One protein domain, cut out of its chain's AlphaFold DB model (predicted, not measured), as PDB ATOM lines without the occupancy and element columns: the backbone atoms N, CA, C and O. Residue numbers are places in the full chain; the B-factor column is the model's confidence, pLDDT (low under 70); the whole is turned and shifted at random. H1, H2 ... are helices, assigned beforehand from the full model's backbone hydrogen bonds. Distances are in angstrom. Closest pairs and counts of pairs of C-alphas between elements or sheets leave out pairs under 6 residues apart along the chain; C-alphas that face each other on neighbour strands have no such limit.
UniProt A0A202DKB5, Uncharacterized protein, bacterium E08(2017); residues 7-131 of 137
ATOM      1  N   LEU A   7     195.313 165.374 230.472       52.56
ATOM      2  CA  LEU A   7     196.439 165.396 231.416       52.56
ATOM      3  C   LEU A   7     196.083 164.868 232.815       52.56
ATOM      4  O   LEU A   7     196.989 164.514 233.563       52.56
ATOM      5  N   LYS A   8     194.794 164.800 233.179       50.81
ATOM      6  CA  LYS A   8     194.363 164.274 234.486       50.81
ATOM      7  C   LYS A   8     194.332 162.744 234.560       50.81
ATOM      8  O   LYS A   8     194.291 162.225 235.669       50.81
ATOM      9  N   ASP A   9     194.435 162.037 233.432       55.19
ATOM     10  CA  ASP A   9     194.169 160.596 233.369       55.19
ATOM     11  C   ASP A   9     195.386 159.766 232.881       55.19
ATOM     12  O   ASP A   9     195.279 158.953 231.975       55.19
ATOM     13  N   ASN A  10     196.580 159.933 233.462       64.94
ATOM     14  CA  ASN A  10     197.751 159.048 233.231       64.94
ATOM     15  C   ASN A  10     198.330 158.961 231.793       64.94
ATOM     16  O   ASN A  10     199.210 158.133 231.541       64.94
ATOM     17  N   MET A  11     197.926 159.807 230.837       72.38
ATOM     18  CA  MET A  11     198.579 159.845 229.519       72.38
ATOM     19  C   MET A  11     199.962 160.526 229.602       72.38
ATOM     20  O   MET A  11     200.051 161.658 230.081       72.38
ATOM     21  N   PRO A  12     201.040 159.924 229.056       78.38
ATOM     22  CA  PRO A  12     202.324 160.605 228.907       78.38
ATOM     23  C   PRO A  12     202.194 161.907 228.102       78.38
ATOM     24  O   PRO A  12     201.659 161.900 226.993       78.38
ATOM     25  N   LEU A  13     202.747 163.011 228.615       81.56
ATOM     26  CA  LEU A  13     202.647 164.346 228.002       81.56
ATOM     27  C   LEU A  13     203.086 164.370 226.526       81.56
ATOM     28  O   LEU A  13     202.460 165.037 225.706       81.56
ATOM     29  N   TRP A  14     204.121 163.608 226.162       82.94
ATOM     30  CA  TRP A  14     204.586 163.531 224.775       82.94
ATOM     31  C   TRP A  14     203.532 162.933 223.830       82.94
ATOM     32  O   TRP A  14     203.407 163.407 222.704       82.94
ATOM     33  N   LYS A  15     202.742 161.941 224.282       82.50
ATOM     34  CA  LYS A  15     201.635 161.364 223.497       82.50
ATOM     35  C   LYS A  15     200.530 162.392 223.313       82.50
ATOM     36  O   LYS A  15     200.040 162.566 222.206       82.50
ATOM     37  N   TYR A  16     200.195 163.112 224.382       83.19
ATOM     38  CA  TYR A  16     199.198 164.178 224.333       83.19
ATOM     39  C   TYR A  16     199.581 165.260 223.314       83.19
ATOM     40  O   TYR A  16     198.784 165.598 222.442       83.19
ATOM     41  N   ILE A  17     200.815 165.770 223.382       86.50
ATOM     42  CA  ILE A  17     201.306 166.790 222.446       86.50
ATOM     43  C   ILE A  17     201.322 166.236 221.017       86.50
ATOM     44  O   ILE A  17     200.802 166.888 220.113       86.50
ATOM     45  N   ALA A  18     201.847 165.023 220.817       88.56
ATOM     46  CA  ALA A  18     201.887 164.386 219.503       88.56
ATOM     47  C   ALA A  18     200.485 164.238 218.893       88.56
ATOM     48  O   ALA A  18     200.278 164.665 217.760       88.56
ATOM     49  N   ASN A  19     199.506 163.733 219.650       90.12
ATOM     50  CA  ASN A  19     198.121 163.602 219.193       90.12
ATOM     51  C   ASN A  19     197.519 164.952 218.789       90.12
ATOM     52  O   ASN A  19     196.810 165.041 217.788       90.12
ATOM     53  N   ARG A  20     197.800 166.022 219.546       90.44
ATOM     54  CA  ARG A  20     197.291 167.368 219.238       90.44
ATOM     55  C   ARG A  20     197.927 167.934 217.970       90.44
ATOM     56  O   ARG A  20     197.210 168.501 217.150       90.44
ATOM     57  N   CYS A  21     199.233 167.748 217.788       92.56
ATOM     58  CA  CYS A  21     199.936 168.155 216.573       92.56
ATOM     59  C   CYS A  21     199.452 167.379 215.341       92.56
ATOM     60  O   CYS A  21     199.184 167.995 214.311       92.56
ATOM     61  N   LEU A  22     199.293 166.057 215.456       94.06
ATOM     62  CA  LEU A  22     198.761 165.207 214.387       94.06
ATOM     63  C   LEU A  22     197.339 165.627 214.015       94.06
ATOM     64  O   LEU A  22     197.092 165.973 212.865       94.06
ATOM     65  N   THR A  23     196.451 165.747 215.004       94.06
ATOM     66  CA  THR A  23     195.069 166.206 214.797       94.06
ATOM     67  C   THR A  23     195.014 167.554 214.074       94.06
ATOM     68  O   THR A  23     194.208 167.742 213.166       94.06
ATOM     69  N   LEU A  24     195.871 168.510 214.452       94.62
ATOM     70  CA  LEU A  24     195.935 169.807 213.779       94.62
ATOM     71  C   LEU A  24     196.372 169.665 212.315       94.62
ATOM     72  O   LEU A  24     195.728 170.228 211.432       94.62
ATOM     73  N   ALA A  25     197.441 168.912 212.054       96.25
ATOM     74  CA  ALA A  25     197.944 168.694 210.702       96.25
ATOM     75  C   ALA A  25     196.899 168.003 209.811       96.25
ATOM     76  O   ALA A  25     196.690 168.405 208.664       96.25
ATOM     77  N   GLU A  26     196.201 167.003 210.343       97.06
ATOM     78  CA  GLU A  26     195.145 166.282 209.634       97.06
ATOM     79  C   GLU A  26     193.943 167.172 209.334       97.06
ATOM     80  O   GLU A  26     193.474 167.178 208.197       97.06
ATOM     81  N   ASN A  27     193.497 167.997 210.286       95.94
ATOM     82  CA  ASN A  27     192.449 168.991 210.042       95.94
ATOM     83  C   ASN A  27     192.846 169.968 208.921       95.94
ATOM     84  O   ASN A  27     192.044 170.230 208.029       95.94
ATOM     85  N   ILE A  28     194.090 170.465 208.907       95.88
ATOM     86  CA  ILE A  28     194.581 171.379 207.855       95.88
ATOM     87  C   ILE A  28     194.556 170.703 206.478       95.88
ATOM     88  O   ILE A  28     194.104 171.293 205.493       95.88
ATOM     89  N   MET A  29     195.037 169.463 206.391       95.75
ATOM     90  CA  MET A  29     195.092 168.729 205.126       95.75
ATOM     91  C   MET A  29     193.700 168.336 204.630       95.75
ATOM     92  O   MET A  29     193.420 168.450 203.434       95.75
ATOM     93  N   THR A  30     192.827 167.904 205.539       94.94
ATOM     94  CA  THR A  30     191.505 167.377 205.190       94.94
ATOM     95  C   THR A  30     190.420 168.445 205.067       94.94
ATOM     96  O   THR A  30     189.428 168.217 204.373       94.94
ATOM     97  N   GLY A  31     190.615 169.602 205.706       93.50
ATOM     98  CA  GLY A  31     189.608 170.651 205.873       93.50
ATOM     99  C   GLY A  31     188.594 170.370 206.990       93.50
ATOM    100  O   GLY A  31     187.647 171.137 207.150       93.50
ATOM    101  N   ALA A  32     188.761 169.283 207.751       93.69
ATOM    102  CA  ALA A  32     187.876 168.947 208.862       93.69
ATOM    103  C   ALA A  32     188.170 169.790 210.116       93.69
ATOM    104  O   ALA A  32     189.142 170.544 210.191       93.69
ATOM    105  N   LYS A  33     187.289 169.668 211.112       91.69
ATOM    106  CA  LYS A  33     187.393 170.349 212.412       91.69
ATOM    107  C   LYS A  33     187.162 169.365 213.559       91.69
ATOM    108  O   LYS A  33     186.293 169.588 214.395       91.69
ATOM    109  N   LEU A  34     187.913 168.265 213.576       91.12
ATOM    110  CA  LEU A  34     187.825 167.266 214.643       91.12
ATOM    111  C   LEU A  34     188.711 167.643 215.826       91.12
ATOM    112  O   LEU A  34     189.829 168.140 215.667       91.12
ATOM    113  N   SER A  35     188.225 167.371 217.030       88.00
ATOM    114  CA  SER A  35     188.966 167.583 218.266       88.00
ATOM    115  C   SER A  35     190.043 166.518 218.479       88.00
ATOM    116  O   SER A  35     191.012 166.798 219.196       88.00
ATOM    117  N   GLU A  36     189.862 165.307 217.937       85.38
ATOM    118  CA  GLU A  36     190.857 164.229 217.910       85.38
ATOM    119  C   GLU A  36     190.526 163.115 216.911       85.38
ATOM    120  O   GLU A  36     189.422 162.575 216.903       85.38
ATOM    121  N   TYR A  37     191.533 162.703 216.137       87.56
ATOM    122  CA  TYR A  37     191.438 161.570 215.209       87.56
ATOM    123  C   TYR A  37     191.760 160.221 215.870       87.56
ATOM    124  O   TYR A  37     191.329 159.182 215.381       87.56
ATOM    125  N   HIS A  38     192.473 160.217 217.000       87.06
ATOM    126  CA  HIS A  38     193.148 159.033 217.558       87.06
ATOM    127  C   HIS A  38     192.395 158.343 218.714       87.06
ATOM    128  O   HIS A  38     192.993 157.624 219.512       87.06
ATOM    129  N   THR A  39     191.082 158.565 218.832       76.56
ATOM    130  CA  THR A  39     190.218 157.852 219.794       76.56
ATOM    131  C   THR A  39     189.970 156.400 219.355       76.56
ATOM    132  O   THR A  39     190.144 156.071 218.189       76.56
ATOM    133  N   GLY A  40     189.582 155.508 220.270       74.25
ATOM    134  CA  GLY A  40     189.227 154.118 219.944       74.25
ATOM    135  C   GLY A  40     187.721 153.867 219.792       74.25
ATOM    136  O   GLY A  40     187.327 152.869 219.201       74.25
ATOM    137  N   TYR A  41     186.867 154.753 220.314       81.50
ATOM    138  CA  TYR A  41     185.419 154.529 220.348       81.50
ATOM    139  C   TYR A  41     184.711 155.327 219.255       81.50
ATOM    140  O   TYR A  41     184.778 156.558 219.242       81.50
ATOM    141  N   ARG A  42     184.046 154.623 218.332       89.00
ATOM    142  CA  ARG A  42     183.331 155.202 217.186       89.00
ATOM    143  C   ARG A  42     182.063 154.405 216.895       89.00
ATOM    144  O   ARG A  42     182.032 153.195 217.099       89.00
ATOM    145  N   ALA A  43     181.044 155.085 216.384       90.19
ATOM    146  CA  ALA A  43     179.823 154.469 215.884       90.19
ATOM    147  C   ALA A  43     179.610 154.893 214.428       90.19
ATOM    148  O   ALA A  43     179.796 156.060 214.084       90.19
ATOM    149  N   PHE A  44     179.215 153.942 213.585       91.06
ATOM    150  CA  PHE A  44     178.984 154.156 212.160       91.06
ATOM    151  C   PHE A  44     177.661 153.514 211.751       91.06
ATOM    152  O   PHE A  44     177.275 152.481 212.300       91.06
ATOM    153  N   SER A  45     176.978 154.089 210.761       92.38
ATOM    154  CA  SER A  45     175.857 153.395 210.132       92.38
ATOM    155  C   SER A  45     176.376 152.249 209.262       92.38
ATOM    156  O   SER A  45     177.427 152.353 208.624       92.38
ATOM    157  N   ALA A  46     175.624 151.151 209.207       94.06
ATOM    158  CA  ALA A  46     176.007 149.995 208.400       94.06
ATOM    159  C   ALA A  46     176.112 150.352 206.904       94.06
ATOM    160  O   ALA A  46     177.000 149.867 206.207       94.06
ATOM    161  N   ASP A  47     175.248 151.248 206.424       93.50
ATOM    162  CA  ASP A  47     175.254 151.704 205.034       93.50
ATOM    163  C   ASP A  47     176.478 152.547 204.687       93.50
ATOM    164  O   ASP A  47     176.971 152.456 203.565       93.50
ATOM    165  N   LEU A  48     176.994 153.341 205.634       93.19
ATOM    166  CA  LEU A  48     178.245 154.074 205.449       93.19
ATOM    167  C   LEU A  48     179.401 153.088 205.273       93.19
ATOM    168  O   LEU A  48     180.096 153.137 204.265       93.19
ATOM    169  N   ILE A  49     179.558 152.156 206.215       93.38
ATOM    170  CA  ILE A  49     180.651 151.173 206.218       93.38
ATOM    171  C   ILE A  49     180.681 150.352 204.926       93.38
ATOM    172  O   ILE A  49     181.746 150.185 204.343       93.38
ATOM    173  N   ARG A  50     179.521 149.904 204.428       93.56
ATOM    174  CA  ARG A  50     179.427 149.121 203.183       93.56
ATOM    175  C   ARG A  50     179.835 149.885 201.921       93.56
ATOM    176  O   ARG A  50     180.127 149.253 200.913       93.56
ATOM    177  N   LYS A  51     179.817 151.219 201.949       92.19
ATOM    178  CA  LYS A  51     180.188 152.072 200.807       92.19
ATOM    179  C   LYS A  51     181.659 152.485 200.816       92.19
ATOM    180  O   LYS A  51     182.149 152.971 199.798       92.19
ATOM    181  N   LEU A  52     182.348 152.346 201.949       94.44
ATOM    182  CA  LEU A  52     183.754 152.722 202.061       94.44
ATOM    183  C   LEU A  52     184.655 151.645 201.434       94.44
ATOM    184  O   LEU A  52     184.381 150.454 201.584       94.44
ATOM    185  N   PRO A  53     185.761 152.027 200.770       94.06
ATOM    186  CA  PRO A  53     186.708 151.087 200.172       94.06
ATOM    187  C   PRO A  53     187.655 150.498 201.235       94.06
ATOM    188  O   PRO A  53     188.871 150.677 201.173       94.06
ATOM    189  N   LEU A  54     187.093 149.804 202.230       94.38
ATOM    190  CA  LEU A  54     187.821 149.315 203.409       94.38
ATOM    191  C   LEU A  54     188.915 148.297 203.068       94.38
ATOM    192  O   LEU A  54     189.945 148.280 203.728       94.38
ATOM    193  N   GLU A  55     188.738 147.530 201.995       94.44
ATOM    194  CA  GLU A  55     189.733 146.571 201.488       94.44
ATOM    195  C   GLU A  55     191.040 147.239 201.019       94.44
ATOM    196  O   GLU A  55     192.059 146.579 200.840       94.44
ATOM    197  N   ALA A  56     191.028 148.556 200.773       94.00
ATOM    198  CA  ALA A  56     192.229 149.310 200.418       94.00
ATOM    199  C   ALA A  56     193.024 149.788 201.646       94.00
ATOM    200  O   ALA A  56     194.114 150.347 201.482       94.00
ATOM    201  N   ASN A  57     192.476 149.623 202.852       96.00
ATOM    202  CA  ASN A  57     193.102 150.076 204.086       96.00
ATOM    203  C   ASN A  57     194.200 149.106 204.540       96.00
ATOM    204  O   ASN A  57     194.302 147.966 204.105       96.00
ATOM    205  N   SER A  58     195.061 149.593 205.425       94.38
ATOM    206  CA  SER A  58     196.099 148.797 206.071       94.38
ATOM    207  C   SER A  58     195.503 147.901 207.153       94.38
ATOM    208  O   SER A  58     194.715 148.379 207.954       94.38
ATOM    209  N   ASP A  59     196.042 146.696 207.329       91.06
ATOM    210  CA  ASP A  59     195.698 145.804 208.456       91.06
ATOM    211  C   ASP A  59     196.358 146.192 209.806       91.06
ATOM    212  O   ASP A  59     196.395 145.404 210.750       91.06
ATOM    213  N   ASP A  60     196.949 147.388 209.905       89.88
ATOM    214  CA  ASP A  60     197.665 147.875 211.100       89.88
ATOM    215  C   ASP A  60     196.905 149.072 211.701       89.88
ATOM    216  O   ASP A  60     195.895 149.526 211.169       89.88
ATOM    217  N   PHE A  61     197.415 149.646 212.790       87.56
ATOM    218  CA  PHE A  61     196.735 150.705 213.552       87.56
ATOM    219  C   PHE A  61     196.289 151.948 212.758       87.56
ATOM    220  O   PHE A  61     195.466 152.712 213.248       87.56
ATOM    221  N   VAL A  62     196.830 152.192 211.560       93.12
ATOM    222  CA  VAL A  62     196.431 153.331 210.712       93.12
ATOM    223  C   VAL A  62     195.054 153.134 210.054       93.12
ATOM    224  O   VAL A  62     194.496 154.105 209.545       93.12
ATOM    225  N   PHE A  63     194.489 151.921 210.098       94.31
ATOM    226  CA  PHE A  63     193.179 151.584 209.532       94.31
ATOM    227  C   PHE A  63     192.084 152.577 209.939       94.31
ATOM    228  O   PHE A  63     191.426 153.165 209.081       94.31
ATOM    229  N   ASP A  64     191.941 152.833 211.242       91.94
ATOM    230  CA  ASP A  64     190.922 153.747 211.772       91.94
ATOM    231  C   ASP A  64     191.067 155.159 211.197       91.94
ATOM    232  O   ASP A  64     190.081 155.842 210.916       91.94
ATOM    233  N   ASN A  65     192.309 155.602 210.993       94.81
ATOM    234  CA  ASN A  65     192.573 156.911 210.423       94.81
ATOM    235  C   ASN A  65     192.201 156.964 208.939       94.81
ATOM    236  O   ASN A  65     191.583 157.929 208.491       94.81
ATOM    237  N   GLN A  66     192.541 155.911 208.191       96.31
ATOM    238  CA  GLN A  66     192.175 155.765 206.780       96.31
ATOM    239  C   GLN A  66     190.657 155.779 206.601       96.31
ATOM    240  O   GLN A  66     190.159 156.495 205.734       96.31
ATOM    241  N   MET A  67     189.918 155.099 207.478       95.62
ATOM    242  CA  MET A  67     188.459 155.177 207.502       95.62
ATOM    243  C   MET A  67     187.954 156.608 207.709       95.62
ATOM    244  O   MET A  67     187.086 157.057 206.964       95.62
ATOM    245  N   LEU A  68     188.481 157.350 208.691       95.06
ATOM    246  CA  LEU A  68     188.035 158.726 208.951       95.06
ATOM    247  C   LEU A  68     188.254 159.632 207.735       95.06
ATOM    248  O   LEU A  68     187.341 160.353 207.333       95.06
ATOM    249  N   VAL A  69     189.430 159.571 207.105       96.12
ATOM    250  CA  VAL A  69     189.695 160.379 205.906       96.12
ATOM    251  C   VAL A  69     188.879 159.916 204.693       96.12
ATOM    252  O   VAL A  69     188.537 160.743 203.852       96.12
ATOM    253  N   GLN A  70     188.496 158.637 204.611       96.88
ATOM    254  CA  GLN A  70     187.562 158.127 203.596       96.88
ATOM    255  C   GLN A  70     186.127 158.620 203.810       96.88
ATOM    256  O   GLN A  70     185.441 158.951 202.846       96.88
ATOM    257  N   ILE A  71     185.674 158.729 205.058       95.69
ATOM    258  CA  ILE A  71     184.367 159.317 205.390       95.69
ATOM    259  C   ILE A  71     184.332 160.787 204.958       95.69
ATOM    260  O   ILE A  71     183.375 161.225 204.316       95.69
ATOM    261  N   LEU A  72     185.410 161.530 205.233       95.88
ATOM    262  CA  LEU A  72     185.574 162.910 204.766       95.88
ATOM    263  C   LEU A  72     185.665 162.995 203.232       95.88
ATOM    264  O   LEU A  72     185.152 163.937 202.624       95.88
ATOM    265  N   TRP A  73     186.289 162.006 202.584       96.31
ATOM    266  CA  TRP A  73     186.354 161.909 201.121       96.31
ATOM    267  C   TRP A  73     184.966 161.745 200.511       96.31
ATOM    268  O   TRP A  73     184.634 162.445 199.554       96.31
ATOM    269  N   ALA A  74     184.135 160.907 201.130       95.25
ATOM    270  CA  ALA A  74     182.732 160.715 200.785       95.25
ATOM    271  C   ALA A  74     181.825 161.906 201.132       95.25
ATOM    272  O   ALA A  74     180.627 161.861 200.867       95.25
ATOM    273  N   GLY A  75     182.378 162.995 201.678       93.31
ATOM    274  CA  GLY A  75     181.633 164.217 201.978       93.31
ATOM    275  C   GLY A  75     180.722 164.099 203.200       93.31
ATOM    276  O   GLY A  75     179.875 164.961 203.418       93.31
ATOM    277  N   HIS A  76     180.885 163.055 204.013       93.19
ATOM    278  CA  HIS A  76     180.113 162.892 205.237       93.19
ATOM    279  C   HIS A  76     180.698 163.726 206.380       93.19
ATOM    280  O   HIS A  76     181.913 163.839 206.552       93.19
ATOM    281  N   THR A  77     179.815 164.283 207.208       89.12
ATOM    282  CA  THR A  77     180.196 164.984 208.436       89.12
ATOM    283  C   THR A  77     180.413 163.992 209.572       89.12
ATOM    284  O   THR A  77     179.600 163.097 209.796       89.12
ATOM    285  N   ILE A  78     181.495 164.180 210.324       92.06
ATOM    286  CA  ILE A  78     181.784 163.421 211.542       92.06
ATOM    287  C   ILE A  78     181.387 164.289 212.737       92.06
ATOM    288  O   ILE A  78     181.870 165.412 212.876       92.06
ATOM    289  N   ALA A  79     180.507 163.768 213.591       89.88
ATOM    290  CA  ALA A  79     180.102 164.418 214.833       89.88
ATOM    291  C   ALA A  79     180.857 163.816 216.026       89.88
ATOM    292  O   ALA A  79     181.022 162.600 216.117       89.88
ATOM    293  N   GLU A  80     181.286 164.665 216.959       87.44
ATOM    294  CA  GLU A  80     181.952 164.245 218.191       87.44
ATOM    295  C   GLU A  80     180.997 164.376 219.379       87.44
ATOM    296  O   GLU A  80     180.461 165.451 219.651       87.44
ATOM    297  N   VAL A  81     180.800 163.279 220.113       84.31
ATOM    298  CA  VAL A  81     180.017 163.266 221.353       84.31
ATOM    299  C   VAL A  81     180.976 163.301 222.536       84.31
ATOM    300  O   VAL A  81     181.935 162.530 222.597       84.31
ATOM    301  N   THR A  82     180.731 164.202 223.490       73.06
ATOM    302  CA  THR A  82     181.550 164.272 224.706       73.06
ATOM    303  C   THR A  82     181.173 163.133 225.641       73.06
ATOM    304  O   THR A  82     180.073 163.115 226.184       73.06
ATOM    305  N   CYS A  83     182.117 162.232 225.889       64.31
ATOM    306  CA  CYS A  83     182.046 161.266 226.978       64.31
ATOM    307  C   CYS A  83     183.193 161.544 227.960       64.31
ATOM    308  O   CYS A  83     184.291 161.887 227.514       64.31
ATOM    309  N   PRO A  84     182.985 161.417 229.283       62.00
ATOM    310  CA  PRO A  84     184.080 161.491 230.240       62.00
ATOM    311  C   PRO A  84     185.060 160.344 229.968       62.00
ATOM    312  O   PRO A  84     184.743 159.173 230.173       62.00
ATOM    313  N   THR A  85     186.242 160.683 229.462       58.34
ATOM    314  CA  THR A  85     187.317 159.725 229.212       58.34
ATOM    315  C   THR A  85     187.816 159.195 230.551       58.34
ATOM    316  O   THR A  85     188.214 159.969 231.410       58.34
ATOM    317  N   LYS A  86     187.805 157.875 230.740       57.28
ATOM    318  CA  LYS A  86     188.592 157.215 231.786       57.28
ATOM    319  C   LYS A  86     189.728 156.489 231.084       57.28
ATOM    320  O   LYS A  86     189.485 155.496 230.402       57.28
ATOM    321  N   TYR A  87     190.950 156.995 231.206       55.44
ATOM    322  CA  TYR A  87     192.119 156.221 230.800       55.44
ATOM    323  C   TYR A  87     192.395 155.189 231.889       55.44
ATOM    324  O   TYR A  87     192.894 155.508 232.968       55.44
ATOM    325  N   PHE A  88     192.016 153.949 231.610       54.91
ATOM    326  CA  PHE A  88     192.409 152.807 232.421       54.91
ATOM    327  C   PHE A  88     193.858 152.449 232.084       54.91
ATOM    328  O   PHE A  88     194.242 152.459 230.912       54.91
ATOM    329  N   ALA A  89     194.670 152.152 233.100       50.28
ATOM    330  CA  ALA A  89     196.069 151.772 232.912       50.28
ATOM    331  C   ALA A  89     196.211 150.481 232.077       50.28
ATOM    332  O   ALA A  89     197.229 150.293 231.413       50.28
ATOM    333  N   GLU A  90     195.170 149.638 232.044       46.94
ATOM    334  CA  GLU A  90     195.092 148.433 231.210       46.94
ATOM    335  C   GLU A  90     194.740 148.693 229.732       46.94
ATOM    336  O   GLU A  90     194.714 147.750 228.939       46.94
ATOM    337  N   ALA A  91     194.469 149.938 229.316       56.72
ATOM    338  CA  ALA A  91     194.236 150.234 227.905       56.72
ATOM    339  C   ALA A  91     195.506 149.919 227.098       56.72
ATOM    340  O   ALA A  91     196.562 150.516 227.320       56.72
ATOM    341  N   SER A  92     195.393 148.962 226.169       54.41
ATOM    342  CA  SER A  92     196.502 148.422 225.377       54.41
ATOM    343  C   SER A  92     197.335 149.549 224.767       54.41
ATOM    344  O   SER A  92     196.911 150.252 223.847       54.41
ATOM    345  N   SER A  93     198.515 149.785 225.337       62.31
ATOM    346  CA  SER A  93     199.335 150.924 224.960       62.31
ATOM    347  C   SER A  93     200.207 150.548 223.770       62.31
ATOM    348  O   SER A  93     201.061 149.664 223.828       62.31
ATOM    349  N   ILE A  94     200.012 151.250 222.655       74.12
ATOM    350  CA  ILE A  94     200.932 151.172 221.525       74.12
ATOM    351  C   ILE A  94     202.342 151.566 222.003       74.12
ATOM    352  O   ILE A  94     202.539 152.595 222.668       74.12
ATOM    353  N   ASN A  95     203.331 150.716 221.707       84.19
ATOM    354  CA  ASN A  95     204.724 150.998 222.049       84.19
ATOM    355  C   ASN A  95     205.249 152.196 221.236       84.19
ATOM    356  O   ASN A  95     204.667 152.579 220.218       84.19
ATOM    357  N   PHE A  96     206.353 152.803 221.677       84.12
ATOM    358  CA  PHE A  96     206.868 154.035 221.070       84.12
ATOM    359  C   PHE A  96     207.124 153.897 219.560       84.12
ATOM    360  O   PHE A  96     206.637 154.706 218.775       84.12
ATOM    361  N   ARG A  97     207.807 152.828 219.130       87.62
ATOM    362  CA  ARG A  97     208.121 152.594 217.712       87.62
ATOM    363  C   ARG A  97     206.858 152.484 216.854       87.62
ATOM    364  O   ARG A  97     206.788 153.090 215.785       87.62
ATOM    365  N   ARG A  98     205.852 151.738 217.319       88.19
ATOM    366  CA  ARG A  98     204.559 151.630 216.626       88.19
ATOM    367  C   ARG A  98     203.797 152.960 216.650       88.19
ATOM    368  O   ARG A  98     203.171 153.284 215.651       88.19
ATOM    369  N   SER A  99     203.921 153.757 217.716       86.94
ATOM    370  CA  SER A  99     203.318 155.102 217.815       86.94
ATOM    371  C   SER A  99     203.879 156.050 216.755       86.94
ATOM    372  O   SER A  99     203.128 156.771 216.108       86.94
ATOM    373  N   VAL A 100     205.196 156.013 216.534       90.81
ATOM    374  CA  VAL A 100     205.859 156.816 215.497       90.81
ATOM    375  C   VAL A 100     205.402 156.382 214.102       90.81
ATOM    376  O   VAL A 100     204.996 157.225 213.305       90.81
ATOM    377  N   LYS A 101     205.397 155.070 213.816       92.25
ATOM    378  CA  LYS A 101     204.891 154.531 212.538       92.25
ATOM    379  C   LYS A 101     203.435 154.946 212.295       92.25
ATOM    380  O   LYS A 101     203.099 155.364 211.193       92.25
ATOM    381  N   TYR A 102     202.598 154.861 213.327       92.44
ATOM    382  CA  TYR A 102     201.203 155.287 213.280       92.44
ATOM    383  C   TYR A 102     201.071 156.777 212.951       92.44
ATOM    384  O   TYR A 102     200.350 157.123 212.019       92.44
ATOM    385  N   GLY A 103     201.815 157.648 213.642       93.81
ATOM    386  CA  GLY A 103     201.787 159.092 213.392       93.81
ATOM    387  C   GLY A 103     202.149 159.448 211.949       93.81
ATOM    388  O   GLY A 103     201.414 160.183 211.291       93.81
ATOM    389  N   PHE A 104     203.222 158.858 211.407       96.00
ATOM    390  CA  PHE A 104     203.575 159.040 209.994       96.00
ATOM    391  C   PHE A 104     202.522 158.465 209.040       96.00
ATOM    392  O   PHE A 104     202.248 159.071 208.008       96.00
ATOM    393  N   GLY A 105     201.899 157.337 209.385       96.06
ATOM    394  CA  GLY A 105     200.792 156.768 208.615       96.06
ATOM    395  C   GLY A 105     199.572 157.692 208.548       96.06
ATOM    396  O   GLY A 105     198.958 157.819 207.486       96.06
ATOM    397  N   CYS A 106     199.250 158.381 209.646       96.19
ATOM    398  CA  CYS A 106     198.155 159.351 209.693       96.19
ATOM    399  C   CYS A 106     198.447 160.549 208.779       96.19
ATOM    400  O   CYS A 106     197.660 160.860 207.883       96.19
ATOM    401  N   LEU A 107     199.643 161.134 208.916       97.12
ATOM    402  CA  LEU A 107     200.093 162.241 208.066       97.12
ATOM    403  C   LEU A 107     200.131 161.860 206.585       97.12
ATOM    404  O   LEU A 107     199.679 162.633 205.742       97.12
ATOM    405  N   ALA A 108     200.630 160.665 206.259       96.88
ATOM    406  CA  ALA A 108     200.628 160.161 204.893       96.88
ATOM    407  C   ALA A 108     199.195 160.047 204.357       96.88
ATOM    408  O   ALA A 108     198.912 160.559 203.282       96.88
ATOM    409  N   SER A 109     198.271 159.457 205.120       96.94
ATOM    410  CA  SER A 109     196.868 159.297 204.706       96.94
ATOM    411  C   SER A 109     196.190 160.643 204.428       96.94
ATOM    412  O   SER A 109     195.539 160.803 203.395       96.94
ATOM    413  N   ALA A 110     196.395 161.631 205.299       96.94
ATOM    414  CA  ALA A 110     195.862 162.978 205.123       96.94
ATOM    415  C   ALA A 110     196.528 163.736 203.953       96.94
ATOM    416  O   ALA A 110     195.855 164.463 203.219       96.94
ATOM    417  N   CYS A 111     197.824 163.520 203.713       97.62
ATOM    418  CA  CYS A 111     198.526 164.069 202.553       97.62
ATOM    419  C   CYS A 111     198.007 163.455 201.245       97.62
ATOM    420  O   CYS A 111     197.649 164.189 200.323       97.62
ATOM    421  N   LEU A 112     197.873 162.123 201.179       97.19
ATOM    422  CA  LEU A 112     197.268 161.436 200.036       97.19
ATOM    423  C   LEU A 112     195.849 161.947 199.776       97.19
ATOM    424  O   LEU A 112     195.505 162.193 198.623       97.19
ATOM    425  N   TYR A 113     195.049 162.143 200.828       97.25
ATOM    426  CA  TYR A 113     193.720 162.741 200.711       97.25
ATOM    427  C   TYR A 113     193.807 164.114 200.043       97.25
ATOM    428  O   TYR A 113     193.117 164.366 199.057       97.25
ATOM    429  N   ARG A 114     194.682 165.001 200.535       97.06
ATOM    430  CA  ARG A 114     194.805 166.367 200.013       97.06
ATOM    431  C   ARG A 114     195.239 166.375 198.550       97.06
ATOM    432  O   ARG A 114     194.623 167.066 197.741       97.06
ATOM    433  N   LEU A 115     196.249 165.584 198.204       97.12
ATOM    434  CA  LEU A 115     196.740 165.460 196.833       97.12
ATOM    435  C   LEU A 115     195.671 164.874 195.898       97.12
ATOM    436  O   LEU A 115     195.511 165.363 194.780       97.12
ATOM    437  N   ALA A 116     194.902 163.880 196.356       96.25
ATOM    438  CA  ALA A 116     193.783 163.322 195.599       96.25
ATOM    439  C   ALA A 116     192.658 164.355 195.405       96.25
ATOM    440  O   ALA A 116     192.156 164.513 194.295       96.25
ATOM    441  N   ARG A 117     192.312 165.149 196.432       94.38
ATOM    442  CA  ARG A 117     191.318 166.238 196.308       94.38
ATOM    443  C   ARG A 117     191.746 167.308 195.311       94.38
ATOM    444  O   ARG A 117     190.897 167.854 194.613       94.38
ATOM    445  N   MET A 118     193.047 167.576 195.228       95.50
ATOM    446  CA  MET A 118     193.645 168.491 194.253       95.50
ATOM    447  C   MET A 118     193.771 167.880 192.847       95.50
ATOM    448  O   MET A 118     194.307 168.534 191.957       95.50
ATOM    449  N   ASN A 119     193.294 166.648 192.635       95.06
ATOM    450  CA  ASN A 119     193.416 165.890 191.387       95.06
ATOM    451  C   ASN A 119     194.873 165.673 190.930       95.06
ATOM    452  O   ASN A 119     195.125 165.451 189.748       95.06
ATOM    453  N   LEU A 120     195.839 165.731 191.856       96.56
ATOM    454  CA  LEU A 120     197.263 165.550 191.550       96.56
ATOM    455  C   LEU A 120     197.665 164.074 191.488       96.56
ATOM    456  O   LEU A 120     198.621 163.724 190.802       96.56
ATOM    457  N   ILE A 121     196.955 163.209 192.214       96.06
ATOM    458  CA  ILE A 121     197.218 161.768 192.261       96.06
ATOM    459  C   ILE A 121     195.913 160.979 192.211       96.06
ATOM    460  O   ILE A 121     194.864 161.462 192.634       96.06
ATOM    461  N   LYS A 122     196.002 159.723 191.766       93.75
ATOM    462  CA  LYS A 122     194.945 158.718 191.937       93.75
ATOM    463  C   LYS A 122     195.335 157.781 193.075       93.75
ATOM    464  O   LYS A 122     196.488 157.368 193.159       93.75
ATOM    465  N   SER A 123     194.383 157.429 193.933       94.38
ATOM    466  CA  SER A 123     194.623 156.549 195.081       94.38
ATOM    467  C   SER A 123     193.514 155.516 195.217       94.38
ATOM    468  O   SER A 123     192.339 155.846 195.087       94.38
ATOM    469  N   LYS A 124     193.880 154.273 195.548       94.69
ATOM    470  CA  LYS A 124     192.906 153.219 195.877       94.69
ATOM    471  C   LYS A 124     192.124 153.529 197.157       94.69
ATOM    472  O   LYS A 124     190.991 153.090 197.284       94.69
ATOM    473  N   LEU A 125     192.710 154.317 198.065       94.50
ATOM    474  CA  LEU A 125     192.029 154.785 199.276       94.50
ATOM    475  C   LEU A 125     190.924 155.803 198.968       94.50
ATOM    476  O   LEU A 125     190.007 155.942 199.768       94.50
ATOM    477  N   PHE A 126     191.013 156.508 197.835       96.19
ATOM    478  CA  PHE A 126     190.138 157.626 197.473       96.19
ATOM    479  C   PHE A 126     189.607 157.459 196.042       96.19
ATOM    480  O   PHE A 126     189.990 158.214 195.145       96.19
ATOM    481  N   PRO A 127     188.768 156.442 195.785       95.12
ATOM    482  CA  PRO A 127     188.180 156.248 194.471       95.12
ATOM    483  C   PRO A 127     187.176 157.367 194.165       95.12
ATOM    484  O   PRO A 127     186.385 157.768 195.023       95.12
ATOM    485  N   GLU A 128     187.174 157.841 192.918       92.44
ATOM    486  CA  GLU A 128     186.256 158.897 192.458       92.44
ATOM    487  C   GLU A 128     184.780 158.491 192.595       92.44
ATOM    488  O   GLU A 128     183.940 159.336 192.879       92.44
ATOM    489  N   SER A 129     184.459 157.194 192.496       91.38
ATOM    490  CA  SER A 129     183.098 156.670 192.700       91.38
ATOM    491  C   SER A 129     182.529 156.949 194.093       91.38
ATOM    492  O   SER A 129     181.317 156.925 194.278       91.38
ATOM    493  N   CYS A 130     183.401 157.178 195.076       91.88
ATOM    494  CA  CYS A 130     183.034 157.460 196.459       91.88
ATOM    495  C   CYS A 130     183.273 158.926 196.828       91.88
ATOM    496  O   CYS A 130     183.202 159.251 198.007       91.88
ATOM    497  N   ARG A 131     183.628 159.802 195.881       93.81
ATOM    498  CA  ARG A 131     183.940 161.206 196.169       93.81
ATOM    499  C   ARG A 131     182.655 161.997 196.403       93.81
ATOM    500  O   ARG A 131     181.805 162.070 195.524       93.81
TER     501      ARG A 131
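What this domain is: This is residues 7 to 131 of the 137 residues of an uncharacterized protein of bacterium E08(2017) (UniProt A0A202DKB5). Two long helices, H4 and H1, run the same way, side by side over the later part of H1, and the shorter H3 packs on H4, while H2 sits beyond H3, away from the long pair. Long stretches with no named element join these helices; residues 74 to 95, after H3, fold back along the length of the model to reach the first residue of H4. The printed part has 125 residues, with four named helices in the order H1, H2, H3, H4 and no named strand; the class is all helix, though only 57 of the residues are in named elements. The whole is compact, with a radius of gyration of the C-alphas of 14.9 A, and only just elongated, with spans of 43 by 28 by 26 A.

How they stand to each other: Begin with the longest helix, H4, residues 96 to 117. H1, residues 13 to 30, touches H4 with its residues 22 to 30 alone; look at the C-alphas of Glu 26 and Ala 110, the closest of the two helices, 5.6 A apart. H1 and H4 run the same way at a shallow tilt of 12 degrees. Next find H3, residues 63 to 73, which touches residues 106 to 113 of H4 alone; the closest C-alphas are those of Asn 65 and Cys 106, 6.1 A apart. H3 and H4 run the same way at a shallow tilt of 18 degrees. H1 and H3 are close but not clearly touching, with the C-alphas of Thr 30 and Val 69 the closest at 7.3 A. Farther out you meet H2, residues 46 to 51, which touches no helix but is near H3, with 5 pairs of C-alphas within 10 A. H2 and H4 are apart, and so are H1 and H2. In H1, H2, H3 and H4, every O i to N i+4 pair is within hydrogen-bond range.

Where its parts are: Find C-alpha 96 at (206.868, 154.035, 221.070); from there H4 runs 31.7 A to C-alpha 117 at (191.318, 166.238, 196.308). Go back to C-alpha 13 at (202.647, 164.346, 228.002), where H1 begins; it runs 25.6 A to Thr 30. H2, from Ala 46 to Lys 51, spans 8.9 A, and H3, from Phe 63 to Trp 73, spans 15.0 A.

The domain as a whole: The two C-alphas farthest apart are those of Lys 8 and Ser 129, at 43.9 A. The printed part, residues 7 to 131, has no cut. The links H1 to H2, H2 to H3 and H3 to H4 are long, with 15, 11 and 22 residues. After H4, residues 118 to 131 have no named element. The mean pLDDT of the printed part is 87.4; look for values under 70 at residues 7 to 10 and 83 to 93.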